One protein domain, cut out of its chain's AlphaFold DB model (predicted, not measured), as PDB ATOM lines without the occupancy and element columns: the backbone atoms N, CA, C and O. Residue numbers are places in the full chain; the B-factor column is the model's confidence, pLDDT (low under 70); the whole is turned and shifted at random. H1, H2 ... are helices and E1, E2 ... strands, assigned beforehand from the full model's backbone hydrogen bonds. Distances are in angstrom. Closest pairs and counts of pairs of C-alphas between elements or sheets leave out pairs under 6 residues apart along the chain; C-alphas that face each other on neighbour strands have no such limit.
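Overview. This is residues 66 to 172 of the 183 residues of an uncharacterized protein of Bacteriovorax sp. BSW11_IV (UniProt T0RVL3). A strongly twisted sheet of five strands forms the core, with H1 over one face and H2 over the opposite face, while the short helix H3 grazes the sheet with its residues 130 to 132. The long strand E4 bends within the sheet, and a long stretch with no named element, residues 111 to 124, leads from E2 to H3. The printed part has 107 residues, with three named helices and five named strands in the order H1 E1 H2 E2 H3 E3 E4 E5; the sheet runs E1 E5 E4 E3 E2, all antiparallel. The class is mixed, helices and strands, and the whole is compact and rounded, with a radius of gyration of the C-alphas of 12.8 A and spans of 34 by 34 by 22 A.

Along the chain. H1, residues 73 to 81, begins at C-alpha 73 at (134.251, 175.955, 77.841) and is 11.6 A long. E1, residues 86 to 92, measures 15.8 A. H2, residues 95 to 104, begins at C-alpha 95 at (138.434, 146.678, 68.557) and is 14.2 A long. E2, residues 107 to 110, and H3, residues 125 to 132, measure 10.2 A each. E3, residues 143 to 148, spans 15.1 A; E4, residues 154 to 162, spans 20.6 A and bends by 66 degrees at residue 157. E5, residues 165 to 171, spans 19.5 A and ends at C-alpha 171 at (143.631, 166.302, 71.112).

Arrangement. E3, E4 and E5 form a meander, each strand the antiparallel neighbour of the one before; E3 and E4 are a hairpin, as are E4 and E5. N 145 and O 159 are 2.8 A apart between E3 and E4, and N 160 and O 167 are 2.9 A apart between E4 and E5. The edge strand E1 pairs with E5 through N 89 and O 168, 2.9 A, and the edge strand E2 with E3 through N 110 and O 144, 2.8 A. H1 is over E4, at a height over the sheet of 9.2 A, and runs along the strands, at 19 degrees to E4 on the local plane. H2, on the opposite face at a height of 9.5 A, runs across the strands, at 64 degrees to E2 on the local plane. H1 and H3 only just touch, with 3 pairs of C-alphas within 8 A, the closest those of Phe 79 and Leu 127, 7.3 A; their lines are about perpendicular, at 90 degrees. H1 and H2 are apart, as are H2 and H3. In H1, H2 and H3 every O i to N i+4 pair is within hydrogen-bond range.

Size, cuts and confidence. The two C-alphas farthest apart are those of Asp 96 and Glu 121, 35.3 A. The printed part has no cut. The link from E2 to H3 is long, with 14 residues; that from H3 to E3 is short, and the other links are tight. The mean pLDDT of the printed part is 91.0, and residues 70 to 71 are under 70.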
ATOM      1  N   GLN A  66     127.087 164.659  82.543       81.69
ATOM      2  CA  GLN A  66     126.867 165.827  83.397       81.69
ATOM      3  C   GLN A  66     127.683 167.014  82.885       81.69
ATOM      4  O   GLN A  66     128.839 166.863  82.521       81.69
ATOM      5  N   ASN A  67     127.090 168.212  82.847       76.50
ATOM      6  CA  ASN A  67     127.738 169.435  82.335       76.50
ATOM      7  C   ASN A  67     128.242 169.345  80.880       76.50
ATOM      8  O   ASN A  67     129.033 170.175  80.433       76.50
ATOM      9  N   CYS A  68     127.742 168.370  80.118       74.88
ATOM     10  CA  CYS A  68     128.156 168.150  78.735       74.88
ATOM     11  C   CYS A  68     127.302 168.916  77.729       74.88
ATOM     12  O   CYS A  68     127.479 168.780  76.529       74.88
ATOM     13  N   VAL A  69     126.382 169.753  78.198       75.75
ATOM     14  CA  VAL A  69     125.755 170.768  77.355       75.75
ATOM     15  C   VAL A  69     126.829 171.804  77.000       75.75
ATOM     16  O   VAL A  69     127.653 172.140  77.847       75.75
ATOM     17  N   ALA A  70     126.848 172.328  75.771       69.12
ATOM     18  CA  ALA A  70     127.822 173.330  75.315       69.12
ATOM     19  C   ALA A  70     127.654 174.728  75.951       69.12
ATOM     20  O   ALA A  70     127.749 175.753  75.286       69.12
ATOM     21  N   ASN A  71     127.384 174.766  77.255       68.31
ATOM     22  CA  ASN A  71     127.484 175.931  78.119       68.31
ATOM     23  C   ASN A  71     128.823 175.969  78.886       68.31
ATOM     24  O   ASN A  71     129.150 176.996  79.481       68.31
ATOM     25  N   THR A  72     129.600 174.879  78.868       77.75
ATOM     26  CA  THR A  72     130.953 174.816  79.432       77.75
ATOM     27  C   THR A  72     132.011 175.084  78.361       77.75
ATOM     28  O   THR A  72     131.824 174.772  77.185       77.75
ATOM     29  N   ALA A  73     133.156 175.648  78.764       82.31
ATOM     30  CA  ALA A  73     134.251 175.955  77.841       82.31
ATOM     31  C   ALA A  73     134.758 174.708  77.095       82.31
ATOM     32  O   ALA A  73     135.025 174.781  75.900       82.31
ATOM     33  N   GLN A  74     134.822 173.563  77.781       83.12
ATOM     34  CA  GLN A  74     135.249 172.289  77.201       83.12
ATOM     35  C   GLN A  74     134.307 171.818  76.088       83.12
ATOM     36  O   GLN A  74     134.755 171.448  75.008       83.12
ATOM     37  N   MET A  75     132.995 171.848  76.320       85.06
ATOM     38  CA  MET A  75     132.025 171.398  75.322       85.06
ATOM     39  C   MET A  75     131.944 172.348  74.127       85.06
ATOM     40  O   MET A  75     131.839 171.899  72.986       85.06
ATOM     41  N   SER A  76     132.035 173.657  74.371       86.94
ATOM     42  CA  SER A  76     132.138 174.650  73.300       86.94
ATOM     43  C   SER A  76     133.381 174.424  72.443       86.94
ATOM     44  O   SER A  76     133.291 174.481  71.216       86.94
ATOM     45  N   ASP A  77     134.522 174.126  73.071       88.06
ATOM     46  CA  ASP A  77     135.770 173.791  72.384       88.06
ATOM     47  C   ASP A  77     135.620 172.536  71.516       88.06
ATOM     48  O   ASP A  77     135.962 172.571  70.337       88.06
ATOM     49  N   VAL A  78     135.005 171.473  72.043       90.50
ATOM     50  CA  VAL A  78     134.745 170.232  71.294       90.50
ATOM     51  C   VAL A  78     133.949 170.498  70.020       90.50
ATOM     52  O   VAL A  78     134.368 170.080  68.946       90.50
ATOM     53  N   PHE A  79     132.823 171.215  70.093       90.00
ATOM     54  CA  PHE A  79     132.002 171.465  68.902       90.00
ATOM     55  C   PHE A  79     132.625 172.475  67.927       90.00
ATOM     56  O   PHE A  79     132.413 172.361  66.722       90.00
ATOM     57  N   THR A  80     133.407 173.437  68.425       89.69
ATOM     58  CA  THR A  80     134.034 174.486  67.596       89.69
ATOM     59  C   THR A  80     135.314 174.003  66.912       89.69
ATOM     60  O   THR A  80     135.612 174.411  65.788       89.69
ATOM     61  N   ASN A  81     136.079 173.136  67.578       90.88
ATOM     62  CA  ASN A  81     137.408 172.713  67.137       90.88
ATOM     63  C   ASN A  81     137.489 171.234  66.725       90.88
ATOM     64  O   ASN A  81     138.587 170.726  66.463       90.88
ATOM     65  N   MET A  82     136.347 170.548  66.601       93.88
ATOM     66  CA  MET A  82     136.287 169.225  65.978       93.88
ATOM     67  C   MET A  82     136.876 169.266  64.562       93.88
ATOM     68  O   MET A  82     136.593 170.184  63.792       93.88
ATOM     69  N   GLY A  83     137.736 168.305  64.228       89.31
ATOM     70  CA  GLY A  83     138.426 168.262  62.938       89.31
ATOM     71  C   GLY A  83     139.576 169.265  62.793       89.31
ATOM     72  O   GLY A  83     140.207 169.310  61.740       89.31
ATOM     73  N   ARG A  84     139.868 170.066  63.830       90.19
ATOM     74  CA  ARG A  84     141.010 170.996  63.877       90.19
ATOM     75  C   ARG A  84     141.997 170.625  64.974       90.19
ATOM     76  O   ARG A  84     143.159 170.368  64.678       90.19
ATOM     77  N   THR A  85     141.542 170.609  66.228       91.12
ATOM     78  CA  THR A  85     142.359 170.203  67.386       91.12
ATOM     79  C   THR A  85     142.036 168.781  67.819       91.12
ATOM     80  O   THR A  85     142.932 168.064  68.247       91.12
ATOM     81  N   TYR A  86     140.786 168.345  67.659       93.75
ATOM     82  CA  TYR A  86     140.384 166.947  67.806       93.75
ATOM     83  C   TYR A  86     140.478 166.278  66.440       93.75
ATOM     84  O   TYR A  86     139.705 166.611  65.540       93.75
ATOM     85  N   VAL A  87     141.439 165.376  66.270       93.50
ATOM     86  CA  VAL A  87     141.758 164.768  64.972       93.50
ATOM     87  C   VAL A  87     141.966 163.268  65.113       93.50
ATOM     88  O   VAL A  87     142.390 162.793  66.170       93.50
ATOM     89  N   ASN A  88     141.687 162.522  64.041       91.88
ATOM     90  CA  ASN A  88     142.107 161.127  63.981       91.88
ATOM     91  C   ASN A  88     143.640 161.070  63.871       91.88
ATOM     92  O   ASN A  88     144.271 161.951  63.283       91.88
ATOM     93  N   THR A  89     144.253 160.036  64.437       92.69
ATOM     94  CA  THR A  89     145.702 159.808  64.321       92.69
ATOM     95  C   THR A  89     146.056 158.981  63.087       92.69
ATOM     96  O   THR A  89     147.219 158.635  62.895       92.69
ATOM     97  N   THR A  90     145.066 158.627  62.259       90.56
ATOM     98  CA  THR A  90     145.119 157.623  61.176       90.56
ATOM     99  C   THR A  90     145.387 156.183  61.629       90.56
ATOM    100  O   THR A  90     145.309 155.264  60.815       90.56
ATOM    101  N   GLU A  91     145.642 155.964  62.919       93.75
ATOM    102  CA  GLU A  91     145.763 154.637  63.516       93.75
ATOM    103  C   GLU A  91     144.374 154.011  63.676       93.75
ATOM    104  O   GLU A  91     143.469 154.626  64.246       93.75
ATOM    105  N   ILE A  92     144.204 152.792  63.163       94.62
ATOM    106  CA  ILE A  92     142.986 152.003  63.374       94.62
ATOM    107  C   ILE A  92     142.972 151.543  64.832       94.62
ATOM    108  O   ILE A  92     143.968 151.021  65.328       94.62
ATOM    109  N   ALA A  93     141.851 151.758  65.513       94.38
ATOM    110  CA  ALA A  93     141.689 151.361  66.901       94.38
ATOM    111  C   ALA A  93     141.636 149.833  67.036       94.38
ATOM    112  O   ALA A  93     141.022 149.144  66.224       94.38
ATOM    113  N   ASP A  94     142.249 149.325  68.103       93.56
ATOM    114  CA  ASP A  94     142.037 147.953  68.548       93.56
ATOM    115  C   ASP A  94     140.581 147.770  68.993       93.56
ATOM    116  O   ASP A  94     140.102 148.490  69.876       93.56
ATOM    117  N   ILE A  95     139.874 146.835  68.357       90.12
ATOM    118  CA  ILE A  95     138.434 146.678  68.557       90.12
ATOM    119  C   ILE A  95     138.111 146.206  69.972       90.12
ATOM    120  O   ILE A  95     137.189 146.748  70.579       90.12
ATOM    121  N   ASP A  96     138.918 145.310  70.541       91.88
ATOM    122  CA  ASP A  96     138.727 144.806  71.903       91.88
ATOM    123  C   ASP A  96     138.764 145.966  72.911       91.88
ATOM    124  O   ASP A  96     137.876 146.105  73.749       91.88
ATOM    125  N   SER A  97     139.716 146.891  72.747       94.56
ATOM    126  CA  SER A  97     139.811 148.106  73.565       94.56
ATOM    127  C   SER A  97     138.595 149.040  73.428       94.56
ATOM    128  O   SER A  97     138.180 149.670  74.406       94.56
ATOM    129  N   VAL A  98     138.020 149.164  72.224       94.69
ATOM    130  CA  VAL A  98     136.798 149.962  71.990       94.69
ATOM    131  C   VAL A  98     135.605 149.309  72.687       94.69
ATOM    132  O   VAL A  98     134.830 149.990  73.363       94.69
ATOM    133  N   ILE A  99     135.475 147.990  72.557       93.75
ATOM    134  CA  ILE A  99     134.396 147.204  73.152       93.75
ATOM    135  C   ILE A  99     134.480 147.196  74.679       93.75
ATOM    136  O   ILE A  99     133.460 147.400  75.338       93.75
ATOM    137  N   ASP A 100     135.675 147.067  75.254       95.50
ATOM    138  CA  ASP A 100     135.890 147.172  76.698       95.50
ATOM    139  C   ASP A 100     135.441 148.532  77.248       95.50
ATOM    140  O   ASP A 100     134.764 148.597  78.280       95.50
ATOM    141  N   LEU A 101     135.744 149.625  76.536       95.62
ATOM    142  CA  LEU A 101     135.276 150.958  76.916       95.62
ATOM    143  C   LEU A 101     133.744 151.048  76.866       95.62
ATOM    144  O   LEU A 101     133.131 151.530  77.818       95.62
ATOM    145  N   ILE A 102     133.113 150.552  75.802       95.38
ATOM    146  CA  ILE A 102     131.650 150.575  75.661       95.38
ATOM    147  C   ILE A 102     130.979 149.749  76.767       95.38
ATOM    148  O   ILE A 102     130.052 150.228  77.420       95.38
ATOM    149  N   LYS A 103     131.478 148.538  77.040       94.81
ATOM    150  CA  LYS A 103     130.957 147.649  78.094       94.81
ATOM    151  C   LYS A 103     131.124 148.227  79.493       94.81
ATOM    152  O   LYS A 103     130.317 147.926  80.371       94.81
ATOM    153  N   SER A 104     132.150 149.048  79.714       94.94
ATOM    154  CA  SER A 104     132.353 149.707  81.006       94.94
ATOM    155  C   SER A 104     131.244 150.710  81.350       94.94
ATOM    156  O   SER A 104     131.030 150.987  82.526       94.94
ATOM    157  N   GLY A 105     130.549 151.262  80.346       94.06
ATOM    158  CA  GLY A 105     129.594 152.363  80.526       94.06
ATOM    159  C   GLY A 105     130.245 153.714  80.860       94.06
ATOM    160  O   GLY A 105     129.546 154.716  81.032       94.06
ATOM    161  N   GLU A 106     131.577 153.772  80.922       95.12
ATOM    162  CA  GLU A 106     132.360 154.967  81.243       95.12
ATOM    163  C   GLU A 106     132.793 155.713  79.976       95.12
ATOM    164  O   GLU A 106     133.959 156.063  79.792       95.12
ATOM    165  N   PHE A 107     131.829 155.976  79.093       96.31
ATOM    166  CA  PHE A 107     132.054 156.692  77.844       96.31
ATOM    167  C   PHE A 107     130.983 157.749  77.576       96.31
ATOM    168  O   PHE A 107     129.883 157.712  78.126       96.31
ATOM    169  N   VAL A 108     131.321 158.686  76.695       95.31
ATOM    170  CA  VAL A 108     130.415 159.705  76.159       95.31
ATOM    171  C   VAL A 108     130.579 159.725  74.653       95.31
ATOM    172  O   VAL A 108     131.700 159.848  74.162       95.31
ATOM    173  N   SER A 109     129.488 159.630  73.898       95.94
ATOM    174  CA  SER A 109     129.565 159.580  72.433       95.94
ATOM    175  C   SER A 109     128.858 160.759  71.759       95.94
ATOM    176  O   SER A 109     127.752 161.141  72.122       95.94
ATOM    177  N   ILE A 110     129.496 161.429  70.806       94.25
ATOM    178  CA  ILE A 110     128.996 162.680  70.219       94.25
ATOM    179  C   ILE A 110     129.113 162.619  68.701       94.25
ATOM    180  O   ILE A 110     130.119 162.173  68.163       94.25
ATOM    181  N   ASN A 111     128.108 163.145  68.005       95.00
ATOM    182  CA  ASN A 111     128.156 163.420  66.571       95.00
ATOM    183  C   ASN A 111     127.591 164.822  66.267       95.00
ATOM    184  O   ASN A 111     127.173 165.553  67.172       95.00
ATOM    185  N   SER A 112     127.518 165.195  64.986       93.31
ATOM    186  CA  SER A 112     126.983 166.501  64.560       93.31
ATOM    187  C   SER A 112     125.490 166.716  64.865       93.31
ATOM    188  O   SER A 112     124.994 167.835  64.751       93.31
ATOM    189  N   LYS A 113     124.764 165.663  65.262       92.31
ATOM    190  CA  LYS A 113     123.357 165.688  65.696       92.31
ATOM    191  C   LYS A 113     123.208 165.609  67.215       92.31
ATOM    192  O   LYS A 113     122.129 165.301  67.720       92.31
ATOM    193  N   SER A 114     124.275 165.852  67.965       90.31
ATOM    194  CA  SER A 114     124.198 165.815  69.418       90.31
ATOM    195  C   SER A 114     123.351 166.966  69.962       90.31
ATOM    196  O   SER A 114     123.594 168.131  69.648       90.31
ATOM    197  N   LEU A 115     122.400 166.646  70.848       88.50
ATOM    198  CA  LEU A 115     121.606 167.631  71.596       88.50
ATOM    199  C   LEU A 115     122.457 168.475  72.558       88.50
ATOM    200  O   LEU A 115     121.994 169.483  73.082       88.50
ATOM    201  N   TYR A 116     123.704 168.067  72.790       86.56
ATOM    202  CA  TYR A 116     124.669 168.816  73.581       86.56
ATOM    203  C   TYR A 116     125.208 170.055  72.862       86.56
ATOM    204  O   TYR A 116     125.706 170.965  73.523       86.56
ATOM    205  N   ASN A 117     125.098 170.124  71.532       86.00
ATOM    206  CA  ASN A 117     125.528 171.289  70.773       86.00
ATOM    207  C   ASN A 117     124.538 172.455  70.949       86.00
ATOM    208  O   ASN A 117     123.410 172.405  70.464       86.00
ATOM    209  N   MET A 118     125.002 173.526  71.597       85.00
ATOM    210  CA  MET A 118     124.304 174.814  71.709       85.00
ATOM    211  C   MET A 118     124.992 175.947  70.929       85.00
ATOM    212  O   MET A 118     124.521 177.081  70.967       85.00
ATOM    213  N   ILE A 119     126.116 175.663  70.263       83.44
ATOM    214  CA  ILE A 119     126.940 176.671  69.578       83.44
ATOM    215  C   ILE A 119     126.465 176.870  68.144       83.44
ATOM    216  O   ILE A 119     126.272 177.997  67.694       83.44
ATOM    217  N   TYR A 120     126.253 175.763  67.441       83.44
ATOM    218  CA  TYR A 120     125.764 175.755  66.070       83.44
ATOM    219  C   TYR A 120     124.288 175.376  66.020       83.44
ATOM    220  O   TYR A 120     123.784 174.695  66.913       83.44
ATOM    221  N   GLU A 121     123.610 175.731  64.927       85.50
ATOM    222  CA  GLU A 121     122.300 175.157  64.620       85.50
ATOM    223  C   GLU A 121     122.370 173.620  64.596       85.50
ATOM    224  O   GLU A 121     123.380 173.027  64.197       85.50
ATOM    225  N   PHE A 122     121.296 172.968  65.043       85.56
ATOM    226  CA  PHE A 122     121.215 171.510  65.075       85.56
ATOM    227  C   PHE A 122     121.447 170.920  63.676       85.56
ATOM    228  O   PHE A 122     120.760 171.286  62.724       85.56
ATOM    229  N   ASP A 123     122.401 169.992  63.567       84.88
ATOM    230  CA  ASP A 123     122.815 169.366  62.306       84.88
ATOM    231  C   ASP A 123     123.234 170.361  61.200       84.88
ATOM    232  O   ASP A 123     123.040 170.099  60.004       84.88
ATOM    233  N   SER A 124     123.815 171.507  61.586       91.25
ATOM    234  CA  SER A 124     124.322 172.495  60.631       91.25
ATOM    235  C   SER A 124     125.345 171.879  59.670       91.25
ATOM    236  O   SER A 124     126.057 170.921  59.984       91.25
ATOM    237  N   PHE A 125     125.424 172.443  58.465       92.25
ATOM    238  CA  PHE A 125     126.359 171.972  57.446       92.25
ATOM    239  C   PHE A 125     127.821 172.075  57.905       92.25
ATOM    240  O   PHE A 125     128.576 171.127  57.716       92.25
ATOM    241  N   GLU A 126     128.200 173.182  58.550       91.12
ATOM    242  CA  GLU A 126     129.552 173.387  59.084       91.12
ATOM    243  C   GLU A 126     129.905 172.333  60.136       91.12
ATOM    244  O   GLU A 126     130.941 171.679  60.037       91.12
ATOM    245  N   LEU A 127     129.009 172.102  61.101       91.62
ATOM    246  CA  LEU A 127     129.251 171.119  62.149       91.62
ATOM    247  C   LEU A 127     129.386 169.712  61.567       91.62
ATOM    248  O   LEU A 127     130.285 168.959  61.933       91.62
ATOM    249  N   ARG A 128     128.522 169.364  60.614       94.00
ATOM    250  CA  ARG A 128     128.601 168.087  59.908       94.00
ATOM    251  C   ARG A 128     129.932 167.930  59.186       94.00
ATOM    252  O   ARG A 128     130.559 166.892  59.337       94.00
ATOM    253  N   GLN A 129     130.396 168.956  58.473       94.06
ATOM    254  CA  GLN A 129     131.699 168.919  57.807       94.06
ATOM    255  C   GLN A 129     132.860 168.728  58.790       94.06
ATOM    256  O   GLN A 129     133.763 167.948  58.495       94.06
ATOM    257  N   ASN A 130     132.817 169.376  59.956       93.50
ATOM    258  CA  ASN A 130     133.845 169.233  60.991       93.50
ATOM    259  C   ASN A 130     133.918 167.806  61.557       93.50
ATOM    260  O   ASN A 130     135.005 167.303  61.814       93.50
ATOM    261  N   PHE A 131     132.779 167.132  61.737       95.50
ATOM    262  CA  PHE A 131     132.776 165.717  62.129       95.50
ATOM    263  C   PHE A 131     133.200 164.811  60.968       95.50
ATOM    264  O   PHE A 131     133.963 163.873  61.164       95.50
ATOM    265  N   GLN A 132     132.743 165.095  59.748       95.44
ATOM    266  CA  GLN A 132     133.078 164.313  58.554       95.44
ATOM    267  C   GLN A 132     134.561 164.359  58.195       95.44
ATOM    268  O   GLN A 132     135.084 163.372  57.685       95.44
ATOM    269  N   SER A 133     135.250 165.466  58.482       94.94
ATOM    270  CA  SER A 133     136.689 165.593  58.238       94.94
ATOM    271  C   SER A 133     137.540 164.676  59.122       94.94
ATOM    272  O   SER A 133     138.706 164.447  58.804       94.94
ATOM    273  N   LEU A 134     136.966 164.102  60.188       95.44
ATOM    274  CA  LEU A 134     137.620 163.100  61.031       95.44
ATOM    275  C   LEU A 134     137.768 161.741  60.350       95.44
ATOM    276  O   LEU A 134     138.452 160.874  60.886       95.44
ATOM    277  N   CYS A 135     137.111 161.518  59.213       95.12
ATOM    278  CA  CYS A 135     137.105 160.233  58.534       95.12
ATOM    279  C   CYS A 135     137.822 160.330  57.180       95.12
ATOM    280  O   CYS A 135     137.575 161.271  56.425       95.12
ATOM    281  N   PRO A 136     138.679 159.352  56.818       92.06
ATOM    282  CA  PRO A 136     139.322 159.323  55.500       92.06
ATOM    283  C   PRO A 136     138.322 159.199  54.343       92.06
ATOM    284  O   PRO A 136     138.577 159.653  53.229       92.06
ATOM    285  N   VAL A 137     137.181 158.565  54.618       89.94
ATOM    286  CA  VAL A 137     136.058 158.403  53.696       89.94
ATOM    287  C   VAL A 137     134.863 159.207  54.186       89.94
ATOM    288  O   VAL A 137     134.697 159.445  55.381       89.94
ATOM    289  N   HIS A 138     134.010 159.631  53.255       88.00
ATOM    290  CA  HIS A 138     132.818 160.388  53.607       88.00
ATOM    291  C   HIS A 138     131.793 159.484  54.298       88.00
ATOM    292  O   HIS A 138     131.226 158.586  53.680       88.00
ATOM    293  N   VAL A 139     131.531 159.767  55.569       90.12
ATOM    294  CA  VAL A 139     130.534 159.079  56.395       90.12
ATOM    295  C   VAL A 139     129.468 160.095  56.785       90.12
ATOM    296  O   VAL A 139     129.771 161.265  56.989       90.12
ATOM    297  N   GLY A 140     128.202 159.687  56.872       89.44
ATOM    298  CA  GLY A 140     127.111 160.623  57.164       89.44
ATOM    299  C   GLY A 140     127.296 161.352  58.497       89.44
ATOM    300  O   GLY A 140     127.321 162.582  58.524       89.44
ATOM    301  N   TYR A 141     127.454 160.588  59.580       94.12
ATOM    302  CA  TYR A 141     127.498 161.098  60.950       94.12
ATOM    303  C   TYR A 141     128.537 160.342  61.787       94.12
ATOM    304  O   TYR A 141     128.153 159.456  62.550       94.12
ATOM    305  N   PRO A 142     129.837 160.657  61.647       96.00
ATOM    306  CA  PRO A 142     130.871 160.058  62.484       96.00
ATOM    307  C   PRO A 142     130.564 160.228  63.969       96.00
ATOM    308  O   PRO A 142     130.135 161.305  64.397       96.00
ATOM    309  N   VAL A 143     130.787 159.169  64.744       96.94
ATOM    310  CA  VAL A 143     130.570 159.161  66.196       96.94
ATOM    311  C   VAL A 143     131.916 159.241  66.888       96.94
ATOM    312  O   VAL A 143     132.743 158.350  66.743       96.94
ATOM    313  N   VAL A 144     132.137 160.302  67.654       97.00
ATOM    314  CA  VAL A 144     133.344 160.493  68.459       97.00
ATOM    315  C   VAL A 144     133.073 160.001  69.874       97.00
ATOM    316  O   VAL A 144     132.079 160.396  70.476       97.00
ATOM    317  N   ILE A 145     133.953 159.158  70.403       97.12
ATOM    318  CA  ILE A 145     133.852 158.572  71.740       97.12
ATOM    319  C   ILE A 145     134.918 159.193  72.641       97.12
ATOM    320  O   ILE A 145     136.101 159.253  72.293       97.12
ATOM    321  N   PHE A 146     134.484 159.636  73.812       96.50
ATOM    322  CA  PHE A 146     135.293 160.195  74.884       96.50
ATOM    323  C   PHE A 146     135.207 159.293  76.114       96.50
ATOM    324  O   PHE A 146     134.207 158.601  76.307       96.50
ATOM    325  N   ASP A 147     136.224 159.354  76.969       95.75
ATOM    326  CA  ASP A 147     136.120 158.829  78.331       95.75
ATOM    327  C   ASP A 147     135.011 159.582  79.088       95.75
ATOM    328  O   ASP A 147     134.815 160.783  78.880       95.75
ATOM    329  N   LYS A 148     134.323 158.908  80.009       94.50
ATOM    330  CA  LYS A 148     133.512 159.553  81.047       94.50
ATOM    331  C   LYS A 148     134.322 159.583  82.339       94.50
ATOM    332  O   LYS A 148     134.935 158.594  82.735       94.50
ATOM    333  N   LEU A 149     134.380 160.739  82.980       92.94
ATOM    334  CA  LEU A 149     135.063 160.903  84.255       92.94
ATOM    335  C   LEU A 149     134.155 160.451  85.405       92.94
ATOM    336  O   LEU A 149     132.933 160.484  85.306       92.94
ATOM    337  N   SER A 150     134.751 160.119  86.553       91.00
ATOM    338  CA  SER A 150     134.003 159.693  87.753       91.00
ATOM    339  C   SER A 150     132.993 160.722  88.291       91.00
ATOM    340  O   SER A 150     132.107 160.370  89.063       91.00
ATOM    341  N   ASN A 151     133.126 161.995  87.907       88.75
ATOM    342  CA  ASN A 151     132.171 163.060  88.225       88.75
ATOM    343  C   ASN A 151     131.035 163.178  87.185       88.75
ATOM    344  O   ASN A 151     130.240 164.106  87.270       88.75
ATOM    345  N   GLY A 152     130.967 162.267  86.210       87.75
ATOM    346  CA  GLY A 152     129.975 162.242  85.137       87.75
ATOM    347  C   GLY A 152     130.280 163.171  83.959       87.75
ATOM    348  O   GLY A 152     129.488 163.215  83.020       87.75
ATOM    349  N   GLU A 153     131.388 163.914  83.991       89.38
ATOM    350  CA  GLU A 153     131.771 164.837  82.918       89.38
ATOM    351  C   GLU A 153     132.523 164.124  81.789       89.38
ATOM    352  O   GLU A 153     133.077 163.035  81.955       89.38
ATOM    353  N   MET A 154     132.573 164.768  80.625       91.25
ATOM    354  CA  MET A 154     133.331 164.272  79.484       91.25
ATOM    355  C   MET A 154     134.839 164.416  79.720       91.25
ATOM    356  O   MET A 154     135.334 165.473  80.106       91.25
ATOM    357  N   GLY A 155     135.578 163.347  79.461       92.50
ATOM    358  CA  GLY A 155     137.023 163.265  79.608       92.50
ATOM    359  C   GLY A 155     137.769 163.426  78.286       92.50
ATOM    360  O   GLY A 155     137.433 164.252  77.434       92.50
ATOM    361  N   LYS A 156     138.838 162.639  78.132       94.12
ATOM    362  CA  LYS A 156     139.702 162.664  76.951       94.12
ATOM    363  C   LYS A 156     138.983 162.041  75.748       94.12
ATOM    364  O   LYS A 156     138.292 161.038  75.895       94.12
ATOM    365  N   VAL A 157     139.193 162.599  74.555       96.56
ATOM    366  CA  VAL A 157     138.791 161.950  73.297       96.56
ATOM    367  C   VAL A 157     139.574 160.649  73.102       96.56
ATOM    368  O   VAL A 157     140.776 160.599  73.377       96.56
ATOM    369  N   ARG A 158     138.903 159.590  72.652       96.94
ATOM    370  CA  ARG A 158     139.507 158.262  72.491       96.94
ATOM    371  C   ARG A 158     139.442 157.775  71.064       96.94
ATOM    372  O   ARG A 158     140.473 157.426  70.497       96.94
ATOM    373  N   TYR A 159     138.244 157.779  70.491       97.62
ATOM    374  CA  TYR A 159     137.984 157.107  69.225       97.62
ATOM    375  C   TYR A 159     137.021 157.898  68.348       97.62
ATOM    376  O   TYR A 159     136.246 158.718  68.841       97.62
ATOM    377  N   VAL A 160     137.045 157.627  67.047       97.31
ATOM    378  CA  VAL A 160     135.998 158.042  66.110       97.31
ATOM    379  C   VAL A 160     135.578 156.864  65.241       97.31
ATOM    380  O   VAL A 160     136.415 156.219  64.610       97.31
ATOM    381  N   GLY A 161     134.276 156.585  65.213       95.81
ATOM    382  CA  GLY A 161     133.653 155.627  64.310       95.81
ATOM    383  C   GLY A 161     133.394 156.264  62.945       95.81
ATOM    384  O   GLY A 161     132.675 157.261  62.841       95.81
ATOM    385  N   CYS A 162     133.966 155.670  61.902       94.62
ATOM    386  CA  CYS A 162     133.954 156.148  60.524       94.62
ATOM    387  C   CYS A 162     133.331 155.113  59.577       94.62
ATOM    388  O   CYS A 162     133.939 154.723  58.582       94.62
ATOM    389  N   GLY A 163     132.094 154.700  59.861       90.06
ATOM    390  CA  GLY A 163     131.448 153.606  59.138       90.06
ATOM    391  C   GLY A 163     131.867 152.278  59.749       90.06
ATOM    392  O   GLY A 163     131.592 152.073  60.923       90.06
ATOM    393  N   ASP A 164     132.526 151.427  58.965       89.31
ATOM    394  CA  ASP A 164     133.016 150.097  59.360       89.31
ATOM    395  C   ASP A 164     134.329 150.124  60.159       89.31
ATOM    396  O   ASP A 164     134.724 149.123  60.754       89.31
ATOM    397  N   THR A 165     135.016 151.268  60.170       91.75
ATOM    398  CA  THR A 165     136.345 151.412  60.761       91.75
ATOM    399  C   THR A 165     136.320 152.410  61.908       91.75
ATOM    400  O   THR A 165     135.749 153.497  61.789       91.75
ATOM    401  N   THR A 166     137.005 152.081  63.002       94.50
ATOM    402  CA  THR A 166     137.224 152.996  64.129       94.50
ATOM    403  C   THR A 166     138.677 153.433  64.176       94.50
ATOM    404  O   THR A 166     139.576 152.609  64.025       94.50
ATOM    405  N   TYR A 167     138.915 154.720  64.402       95.88
ATOM    406  CA  TYR A 167     140.258 155.292  64.490       95.88
ATOM    407  C   TYR A 167     140.535 155.837  65.884       95.88
ATOM    408  O   TYR A 167     139.628 156.334  66.555       95.88
ATOM    409  N   VAL A 168     141.799 155.784  66.297       96.62
ATOM    410  CA  VAL A 168     142.275 156.471  67.498       96.62
ATOM    411  C   VAL A 168     142.229 157.979  67.258       96.62
ATOM    412  O   VAL A 168     142.571 158.479  66.184       96.62
ATOM    413  N   MET A 169     141.773 158.708  68.269       96.25
ATOM    414  CA  MET A 169     141.691 160.164  68.269       96.25
ATOM    415  C   MET A 169     142.724 160.755  69.219       96.25
ATOM    416  O   MET A 169     143.037 160.180  70.263       96.25
ATOM    417  N   ASP A 170     143.192 161.953  68.886       94.31
ATOM    418  CA  ASP A 170     144.017 162.755  69.778       94.31
ATOM    419  C   ASP A 170     143.527 164.205  69.835       94.31
ATOM    420  O   ASP A 170     142.856 164.703  68.925       94.31
ATOM    421  N   HIS A 171     143.864 164.877  70.932       91.50
ATOM    422  CA  HIS A 171     143.631 166.302  71.112       91.50
ATOM    423  C   HIS A 171     144.955 167.050  70.943       91.50
ATOM    424  O   HIS A 171     145.735 167.215  71.883       91.50
ATOM    425  N   ASN A 172     145.208 167.524  69.726       79.56
ATOM    426  CA  ASN A 172     146.372 168.330  69.406       79.56
ATOM    427  C   ASN A 172     146.115 169.802  69.766       79.56
ATOM    428  O   ASN A 172     145.728 170.625  68.933       79.56
TER     429      ASN A 172